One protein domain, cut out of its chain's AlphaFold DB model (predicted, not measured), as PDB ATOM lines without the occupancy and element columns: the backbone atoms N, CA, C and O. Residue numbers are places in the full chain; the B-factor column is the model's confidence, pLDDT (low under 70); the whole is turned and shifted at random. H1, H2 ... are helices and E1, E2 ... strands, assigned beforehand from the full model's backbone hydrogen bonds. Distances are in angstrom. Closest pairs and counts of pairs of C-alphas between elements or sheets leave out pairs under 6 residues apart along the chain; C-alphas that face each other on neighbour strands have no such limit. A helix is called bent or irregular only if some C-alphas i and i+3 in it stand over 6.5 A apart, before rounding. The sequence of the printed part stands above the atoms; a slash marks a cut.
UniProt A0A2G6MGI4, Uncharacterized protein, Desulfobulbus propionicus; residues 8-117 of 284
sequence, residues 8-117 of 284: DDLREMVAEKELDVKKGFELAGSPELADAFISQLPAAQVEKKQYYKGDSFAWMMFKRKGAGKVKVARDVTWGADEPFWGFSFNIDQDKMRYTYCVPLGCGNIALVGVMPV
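What this domain is: This is residues 8 to 117 of the 284 residues of an uncharacterized protein of Desulfobulbus propionicus (UniProt A0A2G6MGI4). One strongly twisted sheet of six strands makes a bent wall, and helices H2 and H3 pack side by side over one of its faces, H2 over the E2 and E3 end and H3 over E4; the other face bears no named helix. The short helix H1 lies beside H2 and H3, off the sheet. The printed part has 110 residues, with the named elements H1 H2 H3 E1 E2 E3 E4 E5 E6 along the chain; the antiparallel sheet has the order E1 E4 E5 E6 E2 E3, and the class is mixed, helices and strands. The whole is compact, with a radius of gyration of the C-alphas of 13.0 A and spans of 35 by 33 by 27 A.

Where its parts are: Begin with the longest strand, E4, residues 84 to 93: find C-alpha 84 at (-39.044, -37.247, -14.043) and go 27.6 A to C-alpha 93 at (-38.038, -44.488, 12.520). E5, residues 96 to 103, is 22.9 A long, and E6, residues 109 to 116, is 20.9 A and bends by 53 degrees at residue 112. E2, residues 56 to 63, bends by 68 degrees at residue 59, and E3, residues 70 to 77, by 70 degrees at residue 74. E1 is residues 47 to 51. H1, residues 8 to 16, starts from C-alpha 8 at (-23.014, -37.780, -3.067). H2, residues 18 to 28, runs 15.2 A, and H3 is residues 33 to 40.

How they stand to each other: Look first at E4, E5 and E6, a meander, each strand the antiparallel neighbour of the one before, joined as two hairpins: N 91 and O 98 are 3.0 A apart, and N 101 and O 110 are 2.8 A apart, both within hydrogen-bond range. Edge strand E1 is antiparallel to E4, with N 49 and O 86 at 2.9 A. On the other side of E5 from E4, E6 is antiparallel to E2, with N 58 and O 111 at 2.8 A. E2 and edge strand E3 form a hairpin, with N 60 and O 73 at 2.8 A. H2 is on the sheet at a height of 8.3 A, slantwise to the strands; its C-alpha 28 is 6.0 A from that of Val 72 in E3, their closest. H3, on the same face at 8.4 A, runs across E4, at 83 degrees on the local plane; the C-alphas of Phe 37 and Ile 91 are closest, at 6.1 A. H2 and H3, a helical hairpin, touch at Lys 22 and Ala 34, whose C-alphas are 5.4 A apart, opposite ways at a steep tilt of 39 degrees. H1 is close to but not clearly touching H2, the C-alphas of Val 14 and Val 21 being closest at 7.0 A. In H1, H2 and H3 every O i to N i+4 pair is within hydrogen-bond range.

The domain as a whole: The farthest C-alphas are those of Asp 81 and Asp 94, 36.3 A apart. The printed part has no cut and no long link. Mean pLDDT of the printed part is 91.6; residues 66 to 67 are under 70.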
ATOM      1  N   ASP A   8     -23.842 -38.700  -3.842       90.81
ATOM      2  CA  ASP A   8     -23.014 -37.780  -3.067       90.81
ATOM      3  C   ASP A   8     -23.473 -36.331  -3.249       90.81
ATOM      4  O   ASP A   8     -23.592 -35.624  -2.253       90.81
ATOM      5  N   ASP A   9     -23.891 -35.930  -4.457       90.19
ATOM      6  CA  ASP A   9     -24.484 -34.603  -4.697       90.19
ATOM      7  C   ASP A   9     -25.757 -34.403  -3.851       90.19
ATOM      8  O   ASP A   9     -26.021 -33.317  -3.335       90.19
ATOM      9  N   LEU A  10     -26.560 -35.463  -3.690       93.06
ATOM     10  CA  LEU A  10     -27.734 -35.462  -2.812       93.06
ATOM     11  C   LEU A  10     -27.334 -35.271  -1.345       93.06
ATOM     12  O   LEU A  10     -27.927 -34.441  -0.653       93.06
ATOM     13  N   ARG A  11     -26.351 -36.039  -0.866       93.44
ATOM     14  CA  ARG A  11     -25.866 -35.962   0.521       93.44
ATOM     15  C   ARG A  11     -25.287 -34.583   0.823       93.44
ATOM     16  O   ARG A  11     -25.624 -34.000   1.851       93.44
ATOM     17  N   GLU A  12     -24.486 -34.041  -0.089       92.31
ATOM     18  CA  GLU A  12     -23.924 -32.696   0.001       92.31
ATOM     19  C   GLU A  12     -25.033 -31.638   0.026       92.31
ATOM     20  O   GLU A  12     -25.056 -30.790   0.913       92.31
ATOM     21  N   MET A  13     -26.021 -31.737  -0.868       91.94
ATOM     22  CA  MET A  13     -27.150 -30.808  -0.907       91.94
ATOM     23  C   MET A  13     -27.969 -30.823   0.391       91.94
ATOM     24  O   MET A  13     -28.341 -29.758   0.886       91.94
ATOM     25  N   VAL A  14     -28.213 -31.996   0.981       93.25
ATOM     26  CA  VAL A  14     -28.913 -32.100   2.270       93.25
ATOM     27  C   VAL A  14     -28.071 -31.524   3.410       93.25
ATOM     28  O   VAL A  14     -28.613 -30.787   4.233       93.25
ATOM     29  N   ALA A  15     -26.760 -31.785   3.431       92.19
ATOM     30  CA  ALA A  15     -25.850 -31.235   4.434       92.19
ATOM     31  C   ALA A  15     -25.760 -29.699   4.350       92.19
ATOM     32  O   ALA A  15     -25.902 -29.005   5.355       92.19
ATOM     33  N   GLU A  16     -25.613 -29.136   3.150       92.00
ATOM     34  CA  GLU A  16     -25.576 -27.683   2.941       92.00
ATOM     35  C   GLU A  16     -26.897 -26.985   3.291       92.00
ATOM     36  O   GLU A  16     -26.920 -25.789   3.602       92.00
ATOM     37  N   LYS A  17     -28.019 -27.697   3.154       91.50
ATOM     38  CA  LYS A  17     -29.374 -27.161   3.332       91.50
ATOM     39  C   LYS A  17     -30.048 -27.680   4.593       91.50
ATOM     40  O   LYS A  17     -31.266 -27.570   4.698       91.50
ATOM     41  N   GLU A  18     -29.286 -28.150   5.578       93.19
ATOM     42  CA  GLU A  18     -29.813 -28.782   6.792       93.19
ATOM     43  C   GLU A  18     -30.924 -27.958   7.473       93.19
ATOM     44  O   GLU A  18     -31.983 -28.482   7.814       93.19
ATOM     45  N   LEU A  19     -30.729 -26.639   7.605       93.31
ATOM     46  CA  LEU A  19     -31.726 -25.739   8.200       93.31
ATOM     47  C   LEU A  19     -33.017 -25.641   7.373       93.31
ATOM     48  O   LEU A  19     -34.111 -25.587   7.936       93.31
ATOM     49  N   ASP A  20     -32.902 -25.616   6.043       93.50
ATOM     50  CA  ASP A  20     -34.062 -25.618   5.148       93.50
ATOM     51  C   ASP A  20     -34.794 -26.972   5.227       93.50
ATOM     52  O   ASP A  20     -36.023 -26.994   5.282       93.50
ATOM     53  N   VAL A  21     -34.050 -28.084   5.287       94.69
ATOM     54  CA  VAL A  21     -34.591 -29.446   5.432       94.69
ATOM     55  C   VAL A  21     -35.376 -29.564   6.734       94.69
ATOM     56  O   VAL A  21     -36.566 -29.880   6.699       94.69
ATOM     57  N   LYS A  22     -34.769 -29.206   7.873       94.94
ATOM     58  CA  LYS A  22     -35.435 -29.187   9.188       94.94
ATOM     59  C   LYS A  22     -36.708 -28.347   9.164       94.94
ATOM     60  O   LYS A  22     -37.753 -28.788   9.642       94.94
ATOM     61  N   LYS A  23     -36.662 -27.167   8.533       95.50
ATOM     62  CA  LYS A  23     -37.854 -26.323   8.402       95.50
ATOM     63  C   LYS A  23     -38.934 -26.958   7.525       95.50
ATOM     64  O   LYS A  23     -40.118 -26.790   7.805       95.50
ATOM     65  N   GLY A  24     -38.547 -27.669   6.470       94.94
ATOM     66  CA  GLY A  24     -39.465 -28.410   5.608       94.94
ATOM     67  C   GLY A  24     -40.217 -29.504   6.359       94.94
ATOM     68  O   GLY A  24     -41.439 -29.564   6.258       94.94
ATOM     69  N   PHE A  25     -39.517 -30.299   7.171       95.81
ATOM     70  CA  PHE A  25     -40.122 -31.325   8.027       95.81
ATOM     71  C   PHE A  25     -41.090 -30.743   9.068       95.81
ATOM     72  O   PHE A  25     -42.199 -31.252   9.237       95.81
ATOM     73  N   GLU A  26     -40.731 -29.619   9.697       93.94
ATOM     74  CA  GLU A  26     -41.629 -28.889  10.601       93.94
ATOM     75  C   GLU A  26     -42.916 -28.445   9.883       93.94
ATOM     76  O   GLU A  26     -44.021 -28.660  10.378       93.94
ATOM     77  N   LEU A  27     -42.793 -27.871   8.681       93.12
ATOM     78  CA  LEU A  27     -43.939 -27.428   7.880       93.12
ATOM     79  C   LEU A  27     -44.781 -28.594   7.339       93.12
ATOM     80  O   LEU A  27     -45.989 -28.435   7.146       93.12
ATOM     81  N   ALA A  28     -44.165 -29.753   7.097       92.62
ATOM     82  CA  ALA A  28     -44.862 -30.970   6.698       92.62
ATOM     83  C   ALA A  28     -45.728 -31.526   7.837       92.62
ATOM     84  O   ALA A  28     -46.794 -32.080   7.561       92.62
ATOM     85  N   GLY A  29     -45.361 -31.246   9.091       90.94
ATOM     86  CA  GLY A  29     -46.037 -31.736  10.293       90.94
ATOM     87  C   GLY A  29     -45.345 -32.940  10.932       90.94
ATOM     88  O   GLY A  29     -45.980 -33.620  11.728       90.94
ATOM     89  N   SER A  30     -44.077 -33.188  10.585       90.88
ATOM     90  CA  SER A  30     -43.274 -34.305  11.105       90.88
ATOM     91  C   SER A  30     -41.851 -33.857  11.478       90.88
ATOM     92  O   SER A  30     -40.876 -34.355  10.906       90.88
ATOM     93  N   PRO A  31     -41.689 -32.857  12.370       91.19
ATOM     94  CA  PRO A  31     -40.373 -32.352  12.771       91.19
ATOM     95  C   PRO A  31     -39.457 -33.437  13.356       91.19
ATOM     96  O   PRO A  31     -38.244 -33.369  13.180       91.19
ATOM     97  N   GLU A  32     -40.025 -34.453  14.003       89.12
ATOM     98  CA  GLU A  32     -39.325 -35.596  14.590       89.12
ATOM     99  C   GLU A  32     -38.583 -36.466  13.568       89.12
ATOM    100  O   GLU A  32     -37.627 -37.147  13.938       89.12
ATOM    101  N   LEU A  33     -38.984 -36.427  12.292       93.62
ATOM    102  CA  LEU A  33     -38.341 -37.191  11.219       93.62
ATOM    103  C   LEU A  33     -37.100 -36.495  10.652       93.62
ATOM    104  O   LEU A  33     -36.309 -37.128   9.955       93.62
ATOM    105  N   ALA A  34     -36.916 -35.199  10.926       93.75
ATOM    106  CA  ALA A  34     -35.843 -34.416  10.320       93.75
ATOM    107  C   ALA A  34     -34.456 -34.944  10.711       93.75
ATOM    108  O   ALA A  34     -33.591 -35.122   9.854       93.75
ATOM    109  N   ASP A  35     -34.255 -35.223  11.999       91.94
ATOM    110  CA  ASP A  35     -32.966 -35.692  12.507       91.94
ATOM    111  C   ASP A  35     -32.663 -37.122  12.036       91.94
ATOM    112  O   ASP A  35     -31.524 -37.419  11.668       91.94
ATOM    113  N   ALA A  36     -33.670 -37.999  11.961       93.12
ATOM    114  CA  ALA A  36     -33.508 -39.338  11.391       93.12
ATOM    115  C   ALA A  36     -33.172 -39.282   9.896       93.12
ATOM    116  O   ALA A  36     -32.251 -39.958   9.449       93.12
ATOM    117  N   PHE A  37     -33.859 -38.425   9.135       95.94
ATOM    118  CA  PHE A  37     -33.576 -38.210   7.719       95.94
ATOM    119  C   PHE A  37     -32.126 -37.766   7.496       95.94
ATOM    120  O   PHE A  37     -31.411 -38.371   6.701       95.94
ATOM    121  N   ILE A  38     -31.670 -36.744   8.227       94.38
ATOM    122  CA  ILE A  38     -30.319 -36.183   8.075       94.38
ATOM    123  C   ILE A  38     -29.244 -37.186   8.513       94.38
ATOM    124  O   ILE A  38     -28.222 -37.318   7.844       94.38
ATOM    125  N   SER A  39     -29.464 -37.899   9.618       93.06
ATOM    126  CA  SER A  39     -28.469 -38.827  10.173       93.06
ATOM    127  C   SER A  39     -28.354 -40.144   9.404       93.06
ATOM    128  O   SER A  39     -27.256 -40.690   9.316       93.06
ATOM    129  N   GLN A  40     -29.450 -40.655   8.835       95.50
ATOM    130  CA  GLN A  40     -29.454 -41.939   8.128       95.50
ATOM    131  C   GLN A  40     -29.133 -41.803   6.635       95.50
ATOM    132  O   GLN A  40     -28.559 -42.730   6.065       95.50
ATOM    133  N   LEU A  41     -29.422 -40.662   5.993       93.69
ATOM    134  CA  LEU A  41     -29.158 -40.451   4.562       93.69
ATOM    135  C   LEU A  41     -27.711 -40.779   4.114       93.69
ATOM    136  O   LEU A  41     -27.556 -41.370   3.042       93.69
ATOM    137  N   PRO A  42     -26.644 -40.468   4.881       93.25
ATOM    138  CA  PRO A  42     -25.281 -40.847   4.502       93.25
ATOM    139  C   PRO A  42     -25.080 -42.360   4.329       93.25
ATOM    140  O   PRO A  42     -24.318 -42.775   3.458       93.25
ATOM    141  N   ALA A  43     -25.779 -43.178   5.123       90.94
ATOM    142  CA  ALA A  43     -25.708 -44.640   5.083       90.94
ATOM    143  C   ALA A  43     -26.842 -45.286   4.266       90.94
ATOM    144  O   ALA A  43     -26.798 -46.486   3.999       90.94
ATOM    145  N   ALA A  44     -27.854 -44.512   3.871       92.44
ATOM    146  CA  ALA A  44     -28.992 -45.015   3.122       92.44
ATOM    147  C   ALA A  44     -28.578 -45.505   1.727       92.44
ATOM    148  O   ALA A  44     -27.752 -44.891   1.039       92.44
ATOM    149  N   GLN A  45     -29.204 -46.598   1.289       93.00
ATOM    150  CA  GLN A  45     -29.131 -47.049  -0.094       93.00
ATOM    151  C   GLN A  45     -29.979 -46.110  -0.958       93.00
ATOM    152  O   GLN A  45     -31.199 -46.038  -0.805       93.00
ATOM    153  N   VAL A  46     -29.310 -45.365  -1.836       93.44
ATOM    154  CA  VAL A  46     -29.943 -44.399  -2.734       93.44
ATOM    155  C   VAL A  46     -30.023 -44.996  -4.132       93.44
ATOM    156  O   VAL A  46     -29.002 -45.303  -4.744       93.44
ATOM    157  N   GLU A  47     -31.236 -45.108  -4.657       94.19
ATOM    158  CA  GLU A  47     -31.511 -45.634  -5.992       94.19
ATOM    159  C   GLU A  47     -32.026 -44.529  -6.914       94.19
ATOM    160  O   GLU A  47     -32.691 -43.589  -6.476       94.19
ATOM    161  N   LYS A  48     -31.743 -44.628  -8.216       92.50
ATOM    162  CA  LYS A  48     -32.369 -43.757  -9.218       92.50
ATOM    163  C   LYS A  48     -33.671 -44.398  -9.677       92.50
ATOM    164  O   LYS A  48     -33.658 -45.506 -10.200       92.50
ATOM    165  N   LYS A  49     -34.779 -43.678  -9.518       92.88
ATOM    166  CA  LYS A  49     -36.114 -44.121  -9.918       92.88
ATOM    167  C   LYS A  49     -36.787 -43.069 -10.794       92.88
ATOM    168  O   LYS A  49     -36.595 -41.865 -10.605       92.88
ATOM    169  N   GLN A  50     -37.572 -43.539 -11.752       93.19
ATOM    170  CA  GLN A  50     -38.409 -42.703 -12.601       93.19
ATOM    171  C   GLN A  50     -39.834 -42.645 -12.041       93.19
ATOM    172  O   GLN A  50     -40.370 -43.671 -11.620       93.19
ATOM    173  N   TYR A  51     -40.419 -41.448 -12.034       91.56
ATOM    174  CA  TYR A  51     -41.777 -41.182 -11.561       91.56
ATOM    175  C   TYR A  51     -42.657 -40.715 -12.720       91.56
ATOM    176  O   TYR A  51     -42.252 -39.858 -13.512       91.56
ATOM    177  N   TYR A  52     -43.850 -41.289 -12.815       94.94
ATOM    178  CA  TYR A  52     -44.778 -41.156 -13.934       94.94
ATOM    179  C   TYR A  52     -46.008 -40.335 -13.562       94.94
ATOM    180  O   TYR A  52     -46.286 -40.053 -12.396       94.94
ATOM    181  N   LYS A  53     -46.764 -39.915 -14.583       91.19
ATOM    182  CA  LYS A  53     -48.027 -39.204 -14.389       91.19
ATOM    183  C   LYS A  53     -48.967 -40.030 -13.512       91.19
ATOM    184  O   LYS A  53     -49.213 -41.197 -13.798       91.19
ATOM    185  N   GLY A  54     -49.518 -39.406 -12.476       90.25
ATOM    186  CA  GLY A  54     -50.380 -40.066 -11.494       90.25
ATOM    187  C   GLY A  54     -49.654 -40.568 -10.245       90.25
ATOM    188  O   GLY A  54     -50.320 -40.798  -9.232       90.25
ATOM    189  N   ASP A  55     -48.318 -40.657 -10.253       91.00
ATOM    190  CA  ASP A  55     -47.567 -40.956  -9.034       91.00
ATOM    191  C   ASP A  55     -47.848 -39.891  -7.976       91.00
ATOM    192  O   ASP A  55     -47.875 -38.686  -8.256       91.00
ATOM    193  N   SER A  56     -48.095 -40.359  -6.757       91.25
ATOM    194  CA  SER A  56     -48.537 -39.524  -5.648       91.25
ATOM    195  C   SER A  56     -47.497 -39.489  -4.533       91.25
ATOM    196  O   SER A  56     -46.811 -40.471  -4.259       91.25
ATOM    197  N   PHE A  57     -47.403 -38.332  -3.890       93.75
ATOM    198  CA  PHE A  57     -46.487 -38.024  -2.805       93.75
ATOM    199  C   PHE A  57     -47.305 -37.433  -1.659       93.75
ATOM    200  O   PHE A  57     -48.029 -36.452  -1.847       93.75
ATOM    201  N   ALA A  58     -47.165 -38.000  -0.463       91.75
ATOM    202  CA  ALA A  58     -47.845 -37.520   0.738       91.75
ATOM    203  C   ALA A  58     -47.567 -36.027   0.981       91.75
ATOM    204  O   ALA A  58     -48.466 -35.251   1.309       91.75
ATOM    205  N   TRP A  59     -46.323 -35.601   0.761       95.50
ATOM    206  CA  TRP A  59     -45.962 -34.191   0.711       95.50
ATOM    207  C   TRP A  59     -44.684 -33.960  -0.092       95.50
ATOM    208  O   TRP A  59     -43.883 -34.868  -0.298       95.50
ATOM    209  N   MET A  60     -44.473 -32.715  -0.516       95.75
ATOM    210  CA  MET A  60     -43.252 -32.255  -1.172       95.75
ATOM    211  C   MET A  60     -42.855 -30.877  -0.650       95.75
ATOM    212  O   MET A  60     -43.644 -29.929  -0.710       95.75
ATOM    213  N   MET A  61     -41.618 -30.749  -0.169       94.19
ATOM    214  CA  MET A  61     -41.018 -29.469   0.190       94.19
ATOM    215  C   MET A  61     -40.239 -28.878  -0.987       94.19
ATOM    216  O   MET A  61     -39.554 -29.585  -1.725       94.19
ATOM    217  N   PHE A  62     -40.340 -27.565  -1.164       92.44
ATOM    218  CA  PHE A  62     -39.709 -26.855  -2.271       92.44
ATOM    219  C   PHE A  62     -39.423 -25.392  -1.924       92.44
ATOM    220  O   PHE A  62     -40.029 -24.796  -1.026       92.44
ATOM    221  N   LYS A  63     -38.530 -24.771  -2.699       87.38
ATOM    222  CA  LYS A  63     -38.280 -23.322  -2.684       87.38
ATOM    223  C   LYS A  63     -38.654 -22.739  -4.039       87.38
ATOM    224  O   LYS A  63     -38.211 -23.208  -5.086       87.38
ATOM    225  N   ARG A  64     -39.471 -21.683  -4.045       78.50
ATOM    226  CA  ARG A  64     -39.873 -21.014  -5.294       78.50
ATOM    227  C   ARG A  64     -38.621 -20.485  -6.006       78.50
ATOM    228  O   ARG A  64     -37.876 -19.724  -5.410       78.50
ATOM    229  N   LYS A  65     -38.392 -20.867  -7.268       71.88
ATOM    230  CA  LYS A  65     -37.181 -20.496  -8.040       71.88
ATOM    231  C   LYS A  65     -35.849 -20.885  -7.361       71.88
ATOM    232  O   LYS A  65     -34.840 -20.228  -7.588       71.88
ATOM    233  N   GLY A  66     -35.839 -21.896  -6.487       68.69
ATOM    234  CA  GLY A  66     -34.631 -22.334  -5.773       68.69
ATOM    235  C   GLY A  66     -34.087 -21.342  -4.732       68.69
ATOM    236  O   GLY A  66     -33.075 -21.625  -4.097       68.69
ATOM    237  N   ALA A  67     -34.751 -20.202  -4.515       69.19
ATOM    238  CA  ALA A  67     -34.341 -19.160  -3.578       69.19
ATOM    239  C   ALA A  67     -35.559 -18.615  -2.814       69.19
ATOM    240  O   ALA A  67     -36.583 -18.282  -3.403       69.19
ATOM    241  N   GLY A  68     -35.463 -18.510  -1.487       81.00
ATOM    242  CA  GLY A  68     -36.534 -17.968  -0.639       81.00
ATOM    243  C   GLY A  68     -36.965 -18.904   0.486       81.00
ATOM    244  O   GLY A  68     -36.197 -19.753   0.928       81.00
ATOM    245  N   LYS A  69     -38.194 -18.720   0.980       89.06
ATOM    246  CA  LYS A  69     -38.739 -19.511   2.092       89.06
ATOM    247  C   LYS A  69     -39.106 -20.923   1.632       89.06
ATOM    248  O   LYS A  69     -39.693 -21.077   0.558       89.06
ATOM    249  N   VAL A  70     -38.797 -21.911   2.469       92.81
ATOM    250  CA  VAL A  70     -39.263 -23.292   2.310       92.81
ATOM    251  C   VAL A  70     -40.789 -23.316   2.365       92.81
ATOM    252  O   VAL A  70     -41.408 -22.612   3.167       92.81
ATOM    253  N   LYS A  71     -41.392 -24.090   1.468       92.94
ATOM    254  CA  LYS A  71     -42.829 -24.355   1.405       92.94
ATOM    255  C   LYS A  71     -43.056 -25.852   1.309       92.94
ATOM    256  O   LYS A  71     -42.190 -26.553   0.801       92.94
ATOM    257  N   VAL A  72     -44.229 -26.304   1.741       95.94
ATOM    258  CA  VAL A  72     -44.662 -27.698   1.623       95.94
ATOM    259  C   VAL A  72     -46.014 -27.740   0.923       95.94
ATOM    260  O   VAL A  72     -46.918 -26.983   1.276       95.94
ATOM    261  N   ALA A  73     -46.133 -28.603  -0.080       91.12
ATOM    262  CA  ALA A  73     -47.403 -29.033  -0.648       91.12
ATOM    263  C   ALA A  73     -47.724 -30.438  -0.126       91.12
ATOM    264  O   ALA A  73     -46.812 -31.242   0.043       91.12
ATOM    265  N   ARG A  74     -49.000 -30.714   0.150       92.50
ATOM    266  CA  ARG A  74     -49.502 -32.027   0.587       92.50
ATOM    267  C   ARG A  74     -50.315 -32.661  -0.533       92.50
ATOM    268  O   ARG A  74     -50.806 -31.919  -1.383       92.50
ATOM    269  N   ASP A  75     -50.427 -33.985  -0.510       89.38
ATOM    270  CA  ASP A  75     -51.220 -34.770  -1.464       89.38
ATOM    271  C   ASP A  75     -50.880 -34.397  -2.914       89.38
ATOM    272  O   ASP A  75     -51.724 -34.016  -3.727       89.38
ATOM    273  N   VAL A  76     -49.580 -34.408  -3.207       90.50
ATOM    274  CA  VAL A  76     -49.041 -33.960  -4.488       90.50
ATOM    275  C   VAL A  76     -49.102 -35.117  -5.467       90.50
ATOM    276  O   VAL A  76     -48.555 -36.178  -5.197       90.50
ATOM    277  N   THR A  77     -49.690 -34.892  -6.635       90.12
ATOM    278  CA  THR A  77     -49.670 -35.855  -7.741       90.12
ATOM    279  C   THR A  77     -48.863 -35.288  -8.899       90.12
ATOM    280  O   THR A  77     -49.009 -34.113  -9.253       90.12
ATOM    281  N   TRP A  78     -48.012 -36.109  -9.515       91.81
ATOM    282  CA  TRP A  78     -47.312 -35.711 -10.730       91.81
ATOM    283  C   TRP A  78     -48.293 -35.611 -11.903       91.81
ATOM    284  O   TRP A  78     -48.929 -36.591 -12.287       91.81
ATOM    285  N   GLY A  79     -48.440 -34.403 -12.451       86.00
ATOM    286  CA  GLY A  79     -49.455 -34.101 -13.466       86.00
ATOM    287  C   GLY A  79     -48.945 -34.017 -14.906       86.00
ATOM    288  O   GLY A  79     -49.771 -33.978 -15.817       86.00
ATOM    289  N   ALA A  80     -47.628 -33.957 -15.124       85.06
ATOM    290  CA  ALA A  80     -47.066 -33.835 -16.468       85.06
ATOM    291  C   ALA A  80     -46.981 -35.200 -17.164       85.06
ATOM    292  O   ALA A  80     -46.782 -36.220 -16.507       85.06
ATOM    293  N   ASP A  81     -47.114 -35.204 -18.491       86.56
ATOM    294  CA  ASP A  81     -46.977 -36.421 -19.302       86.56
ATOM    295  C   ASP A  81     -45.529 -36.922 -19.338       86.56
ATOM    296  O   ASP A  81     -45.285 -38.126 -19.384       86.56
ATOM    297  N   GLU A  82     -44.565 -36.003 -19.264       89.69
ATOM    298  CA  GLU A  82     -43.151 -36.345 -19.177       89.69
ATOM    299  C   GLU A  82     -42.811 -36.856 -17.768       89.69
ATOM    300  O   GLU A  82     -43.043 -36.149 -16.778       89.69
ATOM    301  N   PRO A  83     -42.258 -38.074 -17.639       91.69
ATOM    302  CA  PRO A  83     -41.783 -38.582 -16.362       91.69
ATOM    303  C   PRO A  83     -40.520 -37.844 -15.906       91.69
ATOM    304  O   PRO A  83     -39.742 -37.347 -16.723       91.69
ATOM    305  N   PHE A  84     -40.264 -37.835 -14.598       90.94
ATOM    306  CA  PHE A  84     -39.044 -37.247 -14.043       90.94
ATOM    307  C   PHE A  84     -38.181 -38.284 -13.321       90.94
ATOM    308  O   PHE A  84     -38.676 -39.244 -12.730       90.94
ATOM    309  N   TRP A  85     -36.869 -38.064 -13.347       93.19
ATOM    310  CA  TRP A  85     -35.904 -38.847 -12.580       93.19
ATOM    311  C   TRP A  85     -35.729 -38.272 -11.177       93.19
ATOM    312  O   TRP A  85     -35.598 -37.054 -11.010       93.19
ATOM    313  N   GLY A  86     -35.656 -39.143 -10.176       94.88
ATOM    314  CA  GLY A  86     -35.349 -38.769  -8.803       94.88
ATOM    315  C   GLY A  86     -34.561 -39.839  -8.059       94.88
ATOM    316  O   GLY A  86     -34.563 -41.015  -8.422       94.88
ATOM    317  N   PHE A  87     -33.886 -39.416  -6.997       96.75
ATOM    318  CA  PHE A  87     -33.310 -40.324  -6.018       96.75
ATOM    319  C   PHE A  87     -34.392 -40.836  -5.076       96.75
ATOM    320  O   PHE A  87     -35.152 -40.036  -4.540       96.75
ATOM    321  N   SER A  88     -34.444 -42.149  -4.876       96.38
ATOM    322  CA  SER A  88     -35.353 -42.841  -3.969       96.38
ATOM    323  C   SER A  88     -34.551 -43.530  -2.871       96.38
ATOM    324  O   SER A  88     -33.560 -44.195  -3.165       96.38
ATOM    325  N   PHE A  89     -34.960 -43.372  -1.617       96.75
ATOM    326  CA  PHE A  89     -34.308 -44.009  -0.471       96.75
ATOM    327  C   PHE A  89     -35.266 -44.121   0.716       96.75
ATOM    328  O   PHE A  89     -36.303 -43.456   0.763       96.75
ATOM    329  N   ASN A  90     -34.902 -44.969   1.677       96.44
ATOM    330  CA  ASN A  90     -35.699 -45.254   2.864       96.44
ATOM    331  C   ASN A  90     -35.010 -44.735   4.128       96.44
ATOM    332  O   ASN A  90     -33.790 -44.823   4.248       96.44
ATOM    333  N   ILE A  91     -35.811 -44.235   5.064       94.88
ATOM    334  CA  ILE A  91     -35.402 -43.862   6.420       94.88
ATOM    335  C   ILE A  91     -36.332 -44.590   7.381       94.88
ATOM    336  O   ILE A  91     -37.551 -44.524   7.215       94.88
ATOM    337  N   ASP A  92     -35.771 -45.269   8.375       92.62
ATOM    338  CA  ASP A  92     -36.546 -46.056   9.331       92.62
ATOM    339  C   ASP A  92     -36.604 -45.318  10.680       92.62
ATOM    340  O   ASP A  92     -35.577 -44.919  11.235       92.62
ATOM    341  N   GLN A  93     -37.805 -45.122  11.222       90.00
ATOM    342  CA  GLN A  93     -38.038 -44.488  12.520       90.00
ATOM    343  C   GLN A  93     -39.332 -45.015  13.143       90.00
ATOM    344  O   GLN A  93     -40.322 -45.215  12.450       90.00
ATOM    345  N   ASP A  94     -39.325 -45.274  14.453       87.69
ATOM    346  CA  ASP A  94     -40.506 -45.734  15.204       87.69
ATOM    347  C   ASP A  94     -41.201 -46.970  14.598       87.69
ATOM    348  O   ASP A  94     -42.423 -47.087  14.599       87.69
ATOM    349  N   LYS A  95     -40.401 -47.920  14.084       86.94
ATOM    350  CA  LYS A  95     -40.855 -49.126  13.355       86.94
ATOM    351  C   LYS A  95     -41.605 -48.834  12.053       86.94
ATOM    352  O   LYS A  95     -42.223 -49.737  11.494       86.94
ATOM    353  N   MET A  96     -41.514 -47.613  11.542       91.75
ATOM    354  CA  MET A  96     -42.041 -47.212  10.247       91.75
ATOM    355  C   MET A  96     -40.891 -46.878   9.294       91.75
ATOM    356  O   MET A  96     -39.900 -46.258   9.670       91.75
ATOM    357  N   ARG A  97     -41.023 -47.323   8.051       93.56
ATOM    358  CA  ARG A  97     -40.159 -47.019   6.921       93.56
ATOM    359  C   ARG A  97     -40.786 -45.904   6.101       93.56
ATOM    360  O   ARG A  97     -41.901 -46.047   5.598       93.56
ATOM    361  N   TYR A  98     -40.044 -44.820   5.939       95.31
ATOM    362  CA  TYR A  98     -40.426 -43.639   5.180       95.31
ATOM    363  C   TYR A  98     -39.648 -43.614   3.868       95.31
ATOM    364  O   TYR A  98     -38.419 -43.515   3.875       95.31
ATOM    365  N   THR A  99     -40.354 -43.697   2.744       96.62
ATOM    366  CA  THR A  99     -39.742 -43.656   1.412       96.62
ATOM    367  C   THR A  99     -39.743 -42.229   0.889       96.62
ATOM    368  O   THR A  99     -40.806 -41.637   0.686       96.62
ATOM    369  N   TYR A 100     -38.558 -41.685   0.630       97.38
ATOM    370  CA  TYR A 100     -38.376 -40.334   0.111       97.38
ATOM    371  C   TYR A 100     -37.984 -40.336  -1.361       97.38
ATOM    372  O   TYR A 100     -37.333 -41.258  -1.845       97.38
ATOM    373  N   CYS A 101     -38.354 -39.260  -2.049       96.56
ATOM    374  CA  CYS A 101     -37.977 -38.957  -3.421       96.56
ATOM    375  C   CYS A 101     -37.349 -37.560  -3.508       96.56
ATOM    376  O   CYS A 101     -37.927 -36.592  -3.014       96.56
ATOM    377  N   VAL A 102     -36.219 -37.434  -4.210       96.25
ATOM    378  CA  VAL A 102     -35.591 -36.147  -4.542       96.25
ATOM    379  C   VAL A 102     -35.400 -36.021  -6.058       96.25
ATOM    380  O   VAL A 102     -34.502 -36.668  -6.601       96.25
ATOM    381  N   PRO A 103     -36.213 -35.218  -6.778       92.81
ATOM    382  CA  PRO A 103     -36.089 -35.056  -8.224       92.81
ATOM    383  C   PRO A 103     -34.746 -34.432  -8.615       92.81
ATOM    384  O   PRO A 103     -34.351 -33.400  -8.064       92.81
ATOM    385  N   LEU A 104     -34.087 -34.993  -9.632       90.44
ATOM    386  CA  LEU A 104     -32.743 -34.565 -10.044       90.44
ATOM    387  C   LEU A 104     -32.714 -33.117 -10.563       90.44
ATOM    388  O   LEU A 104     -31.739 -32.395 -10.368       90.44
ATOM    389  N   GLY A 105     -33.803 -32.676 -11.204       83.75
ATOM    390  CA  GLY A 105     -33.883 -31.362 -11.846       83.75
ATOM    391  C   GLY A 105     -34.105 -30.182 -10.895       83.75
ATOM    392  O   GLY A 105     -33.819 -29.044 -11.261       83.75
ATOM    393  N   CYS A 106     -34.626 -30.415  -9.687       85.56
ATOM    394  CA  CYS A 106     -34.999 -29.322  -8.782       85.56
ATOM    395  C   CYS A 106     -34.655 -29.545  -7.307       85.56
ATOM    396  O   CYS A 106     -34.705 -28.576  -6.552       85.56
ATOM    397  N   GLY A 107     -34.279 -30.764  -6.899       87.44
ATOM    398  CA  GLY A 107     -33.823 -31.064  -5.537       87.44
ATOM    399  C   GLY A 107     -34.880 -30.873  -4.458       87.44
ATOM    400  O   GLY A 107     -34.547 -30.747  -3.283       87.44
ATOM    401  N   ASN A 108     -36.154 -30.828  -4.843       92.81
ATOM    402  CA  ASN A 108     -37.252 -30.859  -3.887       92.81
ATOM    403  C   ASN A 108     -37.209 -32.178  -3.108       92.81
ATOM    404  O   ASN A 108     -36.879 -33.208  -3.679       92.81
ATOM    405  N   ILE A 109     -37.584 -32.175  -1.834       95.88
ATOM    406  CA  ILE A 109     -37.659 -33.410  -1.044       95.88
ATOM    407  C   ILE A 109     -39.131 -33.775  -0.895       95.88
ATOM    408  O   ILE A 109     -39.934 -32.947  -0.464       95.88
ATOM    409  N   ALA A 110     -39.500 -34.993  -1.274       96.69
ATOM    410  CA  ALA A 110     -40.866 -35.490  -1.206       96.69
ATOM    411  C   ALA A 110     -40.944 -36.788  -0.408       96.69
ATOM    412  O   ALA A 110     -40.064 -37.637  -0.523       96.69
ATOM    413  N   LEU A 111     -42.016 -36.955   0.360       96.62
ATOM    414  CA  LEU A 111     -42.380 -38.232   0.961       96.62
ATOM    415  C   LEU A 111     -43.303 -38.973  -0.005       96.62
ATOM    416  O   LEU A 111     -44.395 -38.496  -0.308       96.62
ATOM    417  N   VAL A 112     -42.866 -40.135  -0.479       94.06
ATOM    418  CA  VAL A 112     -43.650 -41.008  -1.361       94.06
ATOM    419  C   VAL A 112     -44.695 -41.758  -0.542       94.06
ATOM    420  O   VAL A 112     -45.879 -41.721  -0.858       94.06
ATOM    421  N   GLY A 113     -44.269 -42.402   0.544       92.12
ATOM    422  CA  GLY A 113     -45.150 -43.221   1.362       92.12
ATOM    423  C   GLY A 113     -44.498 -43.694   2.651       92.12
ATOM    424  O   GLY A 113     -43.299 -43.512   2.872       92.12
ATOM    425  N   VAL A 114     -45.326 -44.293   3.502       91.25
ATOM    426  CA  VAL A 114     -44.930 -44.836   4.801       91.25
ATOM    427  C   VAL A 114     -45.464 -46.258   4.909       91.25
ATOM    428  O   VAL A 114     -46.631 -46.506   4.614       91.25
ATOM    429  N   MET A 115     -44.618 -47.188   5.336       87.50
ATOM    430  CA  MET A 115     -44.978 -48.589   5.571       87.50
ATOM    431  C   MET A 115     -44.333 -49.071   6.875       87.50
ATOM    432  O   MET A 115     -43.354 -48.469   7.302       87.50
ATOM    433  N   PRO A 116     -44.821 -50.131   7.536       89.75
ATOM    434  CA  PRO A 116     -44.091 -50.743   8.644       89.75
ATOM    435  C   PRO A 116     -42.692 -51.194   8.201       89.75
ATOM    436  O   PRO A 116     -42.524 -51.700   7.088       89.75
ATOM    437  N   VAL A 117     -41.687 -51.020   9.061       84.62
ATOM    438  CA  VAL A 117     -40.373 -51.646   8.857       84.62
ATOM    439  C   VAL A 117     -40.608 -53.157   8.839       84.62
ATOM    440  O   VAL A 117     -41.263 -53.657   9.759       84.62
TER     441      VAL A 117